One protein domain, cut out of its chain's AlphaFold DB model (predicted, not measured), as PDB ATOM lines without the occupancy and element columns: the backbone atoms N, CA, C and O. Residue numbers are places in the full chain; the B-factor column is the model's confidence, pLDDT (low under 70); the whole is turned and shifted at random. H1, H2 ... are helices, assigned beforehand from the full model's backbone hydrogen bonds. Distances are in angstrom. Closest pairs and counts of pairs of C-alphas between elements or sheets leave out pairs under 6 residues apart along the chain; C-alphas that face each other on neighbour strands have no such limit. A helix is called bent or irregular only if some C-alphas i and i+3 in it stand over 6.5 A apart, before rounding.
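Overview. This is residues 319 to 386 of the 388 residues of an uncharacterized protein of Aphanomyces astaci (UniProt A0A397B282). One long helix, H4, runs along two shorter helices, H1 and H2, in a loosely formed group of three, with the short H3 at one end in the turn from H2 to H4. At the other end residues 375 to 386, which include the short helix H5, stick out from this body. The printed part has 68 residues with five named helices, in the order H1, H2, H3, H4, H5, and no named strand; its class is all helix. The whole is only just loose, close to compact, with a radius of gyration of the C-alphas of 13.2 A, and elongated, spanning 40 by 21 by 18 A.

Arrangement. H1, residues 319 to 330, is close to but not clearly touching H2, residues 335 to 347; their closest C-alphas, of Leu 328 and Ser 341, are 6.7 A apart. They run opposite ways at a steep tilt of 38 degrees. H1 touches H4, residues 357 to 376, with residues 325 to 329 alone, and H4 touches H1 with residues 359 to 366 alone; the closest C-alphas, of Pro 329 and Phe 366, are 5.8 A apart. H1 and H4 run the same way at a shallow tilt of 34 degrees, only just short of steep. H2 and H4 only just touch, with 3 pairs of C-alphas within 8 A; the closest, of Cys 342 and Val 367, are 6.5 A apart. H2 and H4 run opposite ways at a steep tilt of 40 degrees. H1, H2 and H4 form an up-and-down bundle, a group of helices in which each runs against the one before it in the chain. H3, residues 349 to 353, meets H2 only through their link and is close to but not clearly touching H4, with the C-alphas of Leu 352 and Leu 360 closest at 6.9 A. H5, residues 380 to 384, touches no helix and is apart from H1, H2 and H3. Every O i to N i+4 pair is within hydrogen-bond range in H2, H3 and H5; in H1 it is 6 of 8 and in H4 14 of 16.

Along the chain. H1 begins at C-alpha 319, (15.790, 31.335, 112.677), and is 18.1 A long; it is irregular, with C-alphas 326 and 329 7.1 A apart. H2 is 18.4 A long and H3 6.2 A. H4 begins at C-alpha 357, (15.152, 16.982, 112.373), and is 29.5 A long; it is irregular, with C-alphas 358 and 361 7.2 A apart, and has a kink of 25 degrees near residue 364. H5, 6.1 A long, ends at C-alpha 384, (28.102, 12.214, 82.473).

Size, cuts and confidence. The two C-alphas farthest apart, of Thr 319 and Gly 385, are 40.8 A apart. The printed part has no cut, and its four links between helices are tight. Mean pLDDT of the printed part is 72.5; it is under 70 for 20 residues, among them 374 to 386.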
ATOM      1  N   THR A 319      17.030  30.859 113.313       72.19
ATOM      2  CA  THR A 319      15.790  31.335 112.677       72.19
ATOM      3  C   THR A 319      15.890  31.432 111.141       72.19
ATOM      4  O   THR A 319      14.978  30.964 110.443       72.19
ATOM      5  N   PRO A 320      16.986  31.957 110.550       70.69
ATOM      6  CA  PRO A 320      17.169  31.967 109.100       70.69
ATOM      7  C   PRO A 320      17.346  30.564 108.507       70.69
ATOM      8  O   PRO A 320      16.832  30.307 107.421       70.69
ATOM      9  N   LEU A 321      18.016  29.641 109.211       71.50
ATOM     10  CA  LEU A 321      18.202  28.260 108.744       71.50
ATOM     11  C   LEU A 321      16.859  27.533 108.656       71.50
ATOM     12  O   LEU A 321      16.544  26.955 107.618       71.50
ATOM     13  N   HIS A 322      16.023  27.637 109.690       80.25
ATOM     14  CA  HIS A 322      14.666  27.086 109.668       80.25
ATOM     15  C   HIS A 322      13.827  27.635 108.510       80.25
ATOM     16  O   HIS A 322      13.129  26.880 107.835       80.25
ATOM     17  N   THR A 323      13.949  28.934 108.230       81.12
ATOM     18  CA  THR A 323      13.264  29.568 107.099       81.12
ATOM     19  C   THR A 323      13.750  28.987 105.768       81.12
ATOM     20  O   THR A 323      12.934  28.567 104.951       81.12
ATOM     21  N   ILE A 324      15.066  28.886 105.554       79.50
ATOM     22  CA  ILE A 324      15.652  28.323 104.326       79.50
ATOM     23  C   ILE A 324      15.180  26.877 104.104       79.50
ATOM     24  O   ILE A 324      14.672  26.557 103.027       79.50
ATOM     25  N   PHE A 325      15.281  26.016 105.120       82.62
ATOM     26  CA  PHE A 325      14.911  24.600 105.005       82.62
ATOM     27  C   PHE A 325      13.402  24.362 104.869       82.62
ATOM     28  O   PHE A 325      13.005  23.371 104.260       82.62
ATOM     29  N   ALA A 326      12.561  25.294 105.325       84.12
ATOM     30  CA  ALA A 326      11.125  25.269 105.052       84.12
ATOM     31  C   ALA A 326      10.779  25.595 103.584       84.12
ATOM     32  O   ALA A 326       9.764  25.119 103.067       84.12
ATOM     33  N   PHE A 327      11.598  26.402 102.899       82.69
ATOM     34  CA  PHE A 327      11.357  26.810 101.509       82.69
ATOM     35  C   PHE A 327      12.058  25.935 100.467       82.69
ATOM     36  O   PHE A 327      11.548  25.842  99.352       82.69
ATOM     37  N   LEU A 328      13.165  25.268 100.813       79.06
ATOM     38  CA  LEU A 328      13.949  24.438  99.885       79.06
ATOM     39  C   LEU A 328      13.099  23.434  99.070       79.06
ATOM     40  O   LEU A 328      13.218  23.434  97.845       79.06
ATOM     41  N   PRO A 329      12.175  22.650  99.668       79.69
ATOM     42  CA  PRO A 329      11.332  21.713  98.912       79.69
ATOM     43  C   PRO A 329      10.350  22.373  97.933       79.69
ATOM     44  O   PRO A 329       9.739  21.689  97.117       79.69
ATOM     45  N   ARG A 330      10.147  23.692  98.039       82.38
ATOM     46  CA  ARG A 330       9.190  24.470  97.237       82.38
ATOM     47  C   ARG A 330       9.848  25.140  96.030       82.38
ATOM     48  O   ARG A 330       9.178  25.888  95.319       82.38
ATOM     49  N   PHE A 331      11.147  24.932  95.826       76.50
ATOM     50  CA  PHE A 331      11.872  25.535  94.718       76.50
ATOM     51  C   PHE A 331      11.464  24.952  93.354       76.50
ATOM     52  O   PHE A 331      11.026  23.802  93.277       76.50
ATOM     53  N   PRO A 332      11.590  25.738  92.265       74.00
ATOM     54  CA  PRO A 332      11.235  25.288  90.925       74.00
ATOM     55  C   PRO A 332      12.027  24.049  90.495       74.00
ATOM     56  O   PRO A 332      13.200  23.897  90.842       74.00
ATOM     57  N   ALA A 333      11.409  23.209  89.661       70.00
ATOM     58  CA  ALA A 333      12.019  22.013  89.081       70.00
ATOM     59  C   ALA A 333      13.028  22.356  87.962       70.00
ATOM     60  O   ALA A 333      12.864  21.964  86.807       70.00
ATOM     61  N   HIS A 334      14.057  23.138  88.296       71.62
ATOM     62  CA  HIS A 334      15.188  23.436  87.422       71.62
ATOM     63  C   HIS A 334      16.419  22.628  87.871       71.62
ATOM     64  O   HIS A 334      16.769  22.702  89.052       71.62
ATOM     65  N   PRO A 335      17.137  21.928  86.969       67.00
ATOM     66  CA  PRO A 335      18.226  21.015  87.343       67.00
ATOM     67  C   PRO A 335      19.324  21.649  88.198       67.00
ATOM     68  O   PRO A 335      19.705  21.091  89.221       67.00
ATOM     69  N   ALA A 336      19.786  22.849  87.832       60.41
ATOM     70  CA  ALA A 336      20.810  23.554  88.604       60.41
ATOM     71  C   ALA A 336      20.320  23.941  90.013       60.41
ATOM     72  O   ALA A 336      21.060  23.817  90.980       60.41
ATOM     73  N   ILE A 337      19.048  24.345  90.145       69.38
ATOM     74  CA  ILE A 337      18.459  24.727  91.437       69.38
ATOM     75  C   ILE A 337      18.309  23.493  92.325       69.38
ATOM     76  O   ILE A 337      18.653  23.543  93.505       69.38
ATOM     77  N   GLN A 338      17.841  22.377  91.766       72.44
ATOM     78  CA  GLN A 338      17.698  21.114  92.490       72.44
ATOM     79  C   GLN A 338      19.057  20.565  92.938       72.44
ATOM     80  O   GLN A 338      19.217  20.222  94.107       72.44
ATOM     81  N   TYR A 339      20.064  20.581  92.061       69.50
ATOM     82  CA  TYR A 339      21.428  20.175  92.400       69.50
ATOM     83  C   TYR A 339      22.034  21.032  93.517       69.50
ATOM     84  O   TYR A 339      22.496  20.496  94.525       69.50
ATOM     85  N   THR A 340      21.985  22.365  93.393       69.19
ATOM     86  CA  THR A 340      22.478  23.264  94.446       69.19
ATOM     87  C   THR A 340      21.703  23.061  95.750       69.19
ATOM     88  O   THR A 340      22.314  23.037  96.814       69.19
ATOM     89  N   SER A 341      20.387  22.830  95.688       76.31
ATOM     90  CA  SER A 341      19.568  22.515  96.870       76.31
ATOM     91  C   SER A 341      20.035  21.229  97.557       76.31
ATOM     92  O   SER A 341      20.177  21.215  98.779       76.31
ATOM     93  N   CYS A 342      20.352  20.178  96.796       74.19
ATOM     94  CA  CYS A 342      20.933  18.944  97.331       74.19
ATOM     95  C   CYS A 342      22.311  19.176  97.972       74.19
ATOM     96  O   CYS A 342      22.562  18.648  99.053       74.19
ATOM     97  N   LEU A 343      23.184  19.998  97.374       69.50
ATOM     98  CA  LEU A 343      24.473  20.359  97.983       69.50
ATOM     99  C   LEU A 343      24.299  21.118  99.307       69.50
ATOM    100  O   LEU A 343      25.008  20.826 100.274       69.50
ATOM    101  N   VAL A 344      23.348  22.058  99.378       71.75
ATOM    102  CA  VAL A 344      23.025  22.766 100.627       71.75
ATOM    103  C   VAL A 344      22.523  21.778 101.682       71.75
ATOM    104  O   VAL A 344      23.036  21.786 102.796       71.75
ATOM    105  N   ILE A 345      21.591  20.884 101.340       76.56
ATOM    106  CA  ILE A 345      21.083  19.857 102.268       76.56
ATOM    107  C   ILE A 345      22.231  18.992 102.809       76.56
ATOM    108  O   ILE A 345      22.346  18.824 104.022       76.56
ATOM    109  N   SER A 346      23.124  18.517 101.938       71.62
ATOM    110  CA  SER A 346      24.282  17.701 102.327       71.62
ATOM    111  C   SER A 346      25.250  18.442 103.253       71.62
ATOM    112  O   SER A 346      25.737  17.867 104.223       71.62
ATOM    113  N   ARG A 347      25.509  19.733 103.005       67.06
ATOM    114  CA  ARG A 347      26.428  20.545 103.823       67.06
ATOM    115  C   ARG A 347      25.935  20.755 105.256       67.06
ATOM    116  O   ARG A 347      26.753  20.938 106.153       67.06
ATOM    117  N   TYR A 348      24.623  20.724 105.474       72.88
ATOM    118  CA  TYR A 348      23.999  20.906 106.788       72.88
ATOM    119  C   TYR A 348      23.515  19.584 107.410       72.88
ATOM    120  O   TYR A 348      22.713  19.613 108.343       72.88
ATOM    121  N   ALA A 349      24.006  18.427 106.946       72.06
ATOM    122  CA  ALA A 349      23.591  17.112 107.443       72.06
ATOM    123  C   ALA A 349      23.743  16.956 108.971       72.06
ATOM    124  O   ALA A 349      22.843  16.433 109.623       72.06
ATOM    125  N   GLU A 350      24.832  17.467 109.557       70.75
ATOM    126  CA  GLU A 350      25.048  17.430 111.014       70.75
ATOM    127  C   GLU A 350      24.004  18.257 111.784       70.75
ATOM    128  O   GLU A 350      23.481  17.807 112.801       70.75
ATOM    129  N   TRP A 351      23.639  19.442 111.279       79.25
ATOM    130  CA  TRP A 351      22.590  20.273 111.882       79.25
ATOM    131  C   TRP A 351      21.196  19.646 111.714       79.25
ATOM    132  O   TRP A 351      20.386  19.655 112.644       79.25
ATOM    133  N   LEU A 352      20.932  19.037 110.553       76.94
ATOM    134  CA  LEU A 352      19.688  18.318 110.260       76.94
ATOM    135  C   LEU A 352      19.502  17.074 111.139       76.94
ATOM    136  O   LEU A 352      18.364  16.729 111.450       76.94
ATOM    137  N   ALA A 353      20.589  16.432 111.571       75.81
ATOM    138  CA  ALA A 353      20.541  15.320 112.522       75.81
ATOM    139  C   ALA A 353      20.126  15.759 113.941       75.81
ATOM    140  O   ALA A 353      19.646  14.938 114.721       75.81
ATOM    141  N   GLY A 354      20.304  17.042 114.274       81.88
ATOM    142  CA  GLY A 354      19.920  17.638 115.552       81.88
ATOM    143  C   GLY A 354      18.701  18.554 115.429       81.88
ATOM    144  O   GLY A 354      17.569  18.099 115.270       81.88
ATOM    145  N   ALA A 355      18.936  19.866 115.522       77.50
ATOM    146  CA  ALA A 355      17.899  20.901 115.570       77.50
ATOM    147  C   ALA A 355      17.010  20.965 114.309       77.50
ATOM    148  O   ALA A 355      15.863  21.411 114.370       77.50
ATOM    149  N   GLY A 356      17.503  20.483 113.166       77.44
ATOM    150  CA  GLY A 356      16.772  20.460 111.898       77.44
ATOM    151  C   GLY A 356      15.916  19.212 111.641       77.44
ATOM    152  O   GLY A 356      15.359  19.088 110.548       77.44
ATOM    153  N   ALA A 357      15.776  18.291 112.603       84.94
ATOM    154  CA  ALA A 357      15.152  16.982 112.373       84.94
ATOM    155  C   ALA A 357      13.717  17.049 111.807       84.94
ATOM    156  O   ALA A 357      13.310  16.184 111.030       84.94
ATOM    157  N   ALA A 358      12.960  18.104 112.132       87.50
ATOM    158  CA  ALA A 358      11.590  18.308 111.654       87.50
ATOM    159  C   ALA A 358      11.467  18.414 110.118       87.50
ATOM    160  O   ALA A 358      10.413  18.102 109.566       87.50
ATOM    161  N   TYR A 359      12.534  18.816 109.417       86.62
ATOM    162  CA  TYR A 359      12.528  18.975 107.957       86.62
ATOM    163  C   TYR A 359      12.961  17.703 107.217       86.62
ATOM    164  O   TYR A 359      12.723  17.599 106.011       86.62
ATOM    165  N   LEU A 360      13.551  16.717 107.910       85.19
ATOM    166  CA  LEU A 360      14.150  15.524 107.295       85.19
ATOM    167  C   LEU A 360      13.182  14.789 106.368       85.19
ATOM    168  O   LEU A 360      13.549  14.481 105.242       85.19
ATOM    169  N   ALA A 361      11.935  14.569 106.787       85.62
ATOM    170  CA  ALA A 361      10.947  13.869 105.963       85.62
ATOM    171  C   ALA A 361      10.678  14.598 104.632       85.62
ATOM    172  O   ALA A 361      10.698  13.988 103.560       85.62
ATOM    173  N   SER A 362      10.485  15.921 104.685       86.75
ATOM    174  CA  SER A 362      10.270  16.738 103.485       86.75
ATOM    175  C   SER A 362      11.508  16.824 102.591       86.75
ATOM    176  O   SER A 362      11.386  16.744 101.370       86.75
ATOM    177  N   LEU A 363      12.703  16.934 103.179       86.06
ATOM    178  CA  LEU A 363      13.957  17.039 102.434       86.06
ATOM    179  C   LEU A 363      14.342  15.703 101.798       86.06
ATOM    180  O   LEU A 363      14.777  15.695 100.653       86.06
ATOM    181  N   LEU A 364      14.124  14.578 102.483       85.75
ATOM    182  CA  LEU A 364      14.332  13.241 101.923       85.75
ATOM    183  C   LEU A 364      13.399  12.988 100.739       85.75
ATOM    184  O   LEU A 364      13.857  12.503  99.713       85.75
ATOM    185  N   THR A 365      12.131  13.396 100.843       86.56
ATOM    186  CA  THR A 365      11.177  13.307  99.724       86.56
ATOM    187  C   THR A 365      11.645  14.144  98.529       86.56
ATOM    188  O   THR A 365      11.581  13.701  97.386       86.56
ATOM    189  N   PHE A 366      12.158  15.351  98.781       85.31
ATOM    190  CA  PHE A 366      12.705  16.224  97.742       85.31
ATOM    191  C   PHE A 366      13.973  15.646  97.086       85.31
ATOM    192  O   PHE A 366      14.099  15.673  95.860       85.31
ATOM    193  N   VAL A 367      14.906  15.110  97.880       83.81
ATOM    194  CA  VAL A 367      16.143  14.484  97.385       83.81
ATOM    195  C   VAL A 367      15.823  13.228  96.575       83.81
ATOM    196  O   VAL A 367      16.338  13.082  95.471       83.81
ATOM    197  N   ASP A 368      14.931  12.368  97.067       82.94
ATOM    198  CA  ASP A 368      14.496  11.145  96.383       82.94
ATOM    199  C   ASP A 368      13.830  11.448  95.032       82.94
ATOM    200  O   ASP A 368      14.197  10.878  93.999       82.94
ATOM    201  N   ALA A 369      12.932  12.438  95.002       81.44
ATOM    202  CA  ALA A 369      12.324  12.916  93.765       81.44
ATOM    203  C   ALA A 369      13.375  13.468  92.788       81.44
ATOM    204  O   ALA A 369      13.325  13.176  91.594       81.44
ATOM    205  N   THR A 370      14.360  14.221  93.287       77.44
ATOM    206  CA  THR A 370      15.438  14.797  92.467       77.44
ATOM    207  C   THR A 370      16.340  13.714  91.866       77.44
ATOM    208  O   THR A 370      16.653  13.767  90.673       77.44
ATOM    209  N   VAL A 371      16.731  12.707  92.654       75.31
ATOM    210  CA  VAL A 371      17.543  11.562  92.202       75.31
ATOM    211  C   VAL A 371      16.783  10.739  91.162       75.31
ATOM    212  O   VAL A 371      17.321  10.449  90.093       75.31
ATOM    213  N   THR A 372      15.512  10.440  91.425       78.94
ATOM    214  CA  THR A 372      14.648   9.682  90.509       78.94
ATOM    215  C   THR A 372      14.448  10.423  89.187       78.94
ATOM    216  O   THR A 372      14.621   9.844  88.115       78.94
ATOM    217  N   MET A 373      14.159  11.728  89.233       71.38
ATOM    218  CA  MET A 373      14.043  12.556  88.029       71.38
ATOM    219  C   MET A 373      15.352  12.582  87.238       71.38
ATOM    220  O   MET A 373      15.328  12.401  86.021       71.38
ATOM    221  N   SER A 374      16.491  12.742  87.914       65.75
ATOM    222  CA  SER A 374      17.814  12.756  87.275       65.75
ATOM    223  C   SER A 374      18.133  11.438  86.562       65.75
ATOM    224  O   SER A 374      18.723  11.467  85.488       65.75
ATOM    225  N   ALA A 375      17.687  10.299  87.098       65.19
ATOM    226  CA  ALA A 375      17.877   8.982  86.484       65.19
ATOM    227  C   ALA A 375      17.017   8.748  85.223       65.19
ATOM    228  O   ALA A 375      17.366   7.928  84.379       65.19
ATOM    229  N   THR A 376      15.895   9.460  85.076       66.25
ATOM    230  CA  THR A 376      14.966   9.318  83.927       66.25
ATOM    231  C   THR A 376      15.258  10.272  82.761       66.25
ATOM    232  O   THR A 376      14.679  10.160  81.675       66.25
ATOM    233  N   ARG A 377      16.164  11.226  82.974       63.34
ATOM    234  CA  ARG A 377      16.520  12.277  82.022       63.34
ATOM    235  C   ARG A 377      17.366  11.732  80.867       63.34
ATOM    236  O   ARG A 377      18.447  11.198  81.072       63.34
ATOM    237  N   HIS A 378      16.877  11.874  79.635       57.47
ATOM    238  CA  HIS A 378      17.547  11.348  78.433       57.47
ATOM    239  C   HIS A 378      18.821  12.119  78.055       57.47
ATOM    240  O   HIS A 378      19.636  11.609  77.293       57.47
ATOM    241  N   ASP A 379      19.014  13.326  78.595       57.03
ATOM    242  CA  ASP A 379      20.240  14.105  78.437       57.03
ATOM    243  C   ASP A 379      21.386  13.576  79.314       57.03
ATOM    244  O   ASP A 379      22.529  13.945  79.077       57.03
ATOM    245  N   TYR A 380      21.140  12.675  80.277       48.50
ATOM    246  CA  TYR A 380      22.127  12.228  81.275       48.50
ATOM    247  C   TYR A 380      23.477  11.772  80.688       48.50
ATOM    248  O   TYR A 380      24.517  12.038  81.284       48.50
ATOM    249  N   HIS A 381      23.499  11.156  79.499       46.16
ATOM    250  CA  HIS A 381      24.747  10.768  78.826       46.16
ATOM    251  C   HIS A 381      25.590  11.957  78.327       46.16
ATOM    252  O   HIS A 381      26.816  11.870  78.379       46.16
ATOM    253  N   ASP A 382      24.972  13.076  77.934       47.03
ATOM    254  CA  ASP A 382      25.686  14.319  77.596       47.03
ATOM    255  C   ASP A 382      26.266  15.000  78.850       47.03
ATOM    256  O   ASP A 382      27.296  15.671  78.775       47.03
ATOM    257  N   TRP A 383      25.646  14.782  80.017       46.47
ATOM    258  CA  TRP A 383      26.088  15.319  81.310       46.47
ATOM    259  C   TRP A 383      27.178  14.467  81.989       46.47
ATOM    260  O   TRP A 383      28.067  15.014  82.638       46.47
ATOM    261  N   TYR A 384      27.145  13.137  81.837       37.25
ATOM    262  CA  TYR A 384      28.102  12.214  82.473       37.25
ATOM    263  C   TYR A 384      29.486  12.222  81.797       37.25
ATOM    264  O   TYR A 384      30.500  12.000  82.454       37.25
ATOM    265  N   GLY A 385      29.550  12.511  80.491       38.41
ATOM    266  CA  GLY A 385      30.788  12.483  79.699       38.41
ATOM    267  C   GLY A 385      31.751  13.661  79.906       38.41
ATOM    268  O   GLY A 385      32.775  13.710  79.234       38.41
ATOM    269  N   ARG A 386      31.433  14.625  80.782       39.34
ATOM    270  CA  ARG A 386      32.242  15.845  81.006       39.34
ATOM    271  C   ARG A 386      32.566  16.136  82.478       39.34
ATOM    272  O   ARG A 386      32.983  17.244  82.802       39.34
TER     273      ARG A 386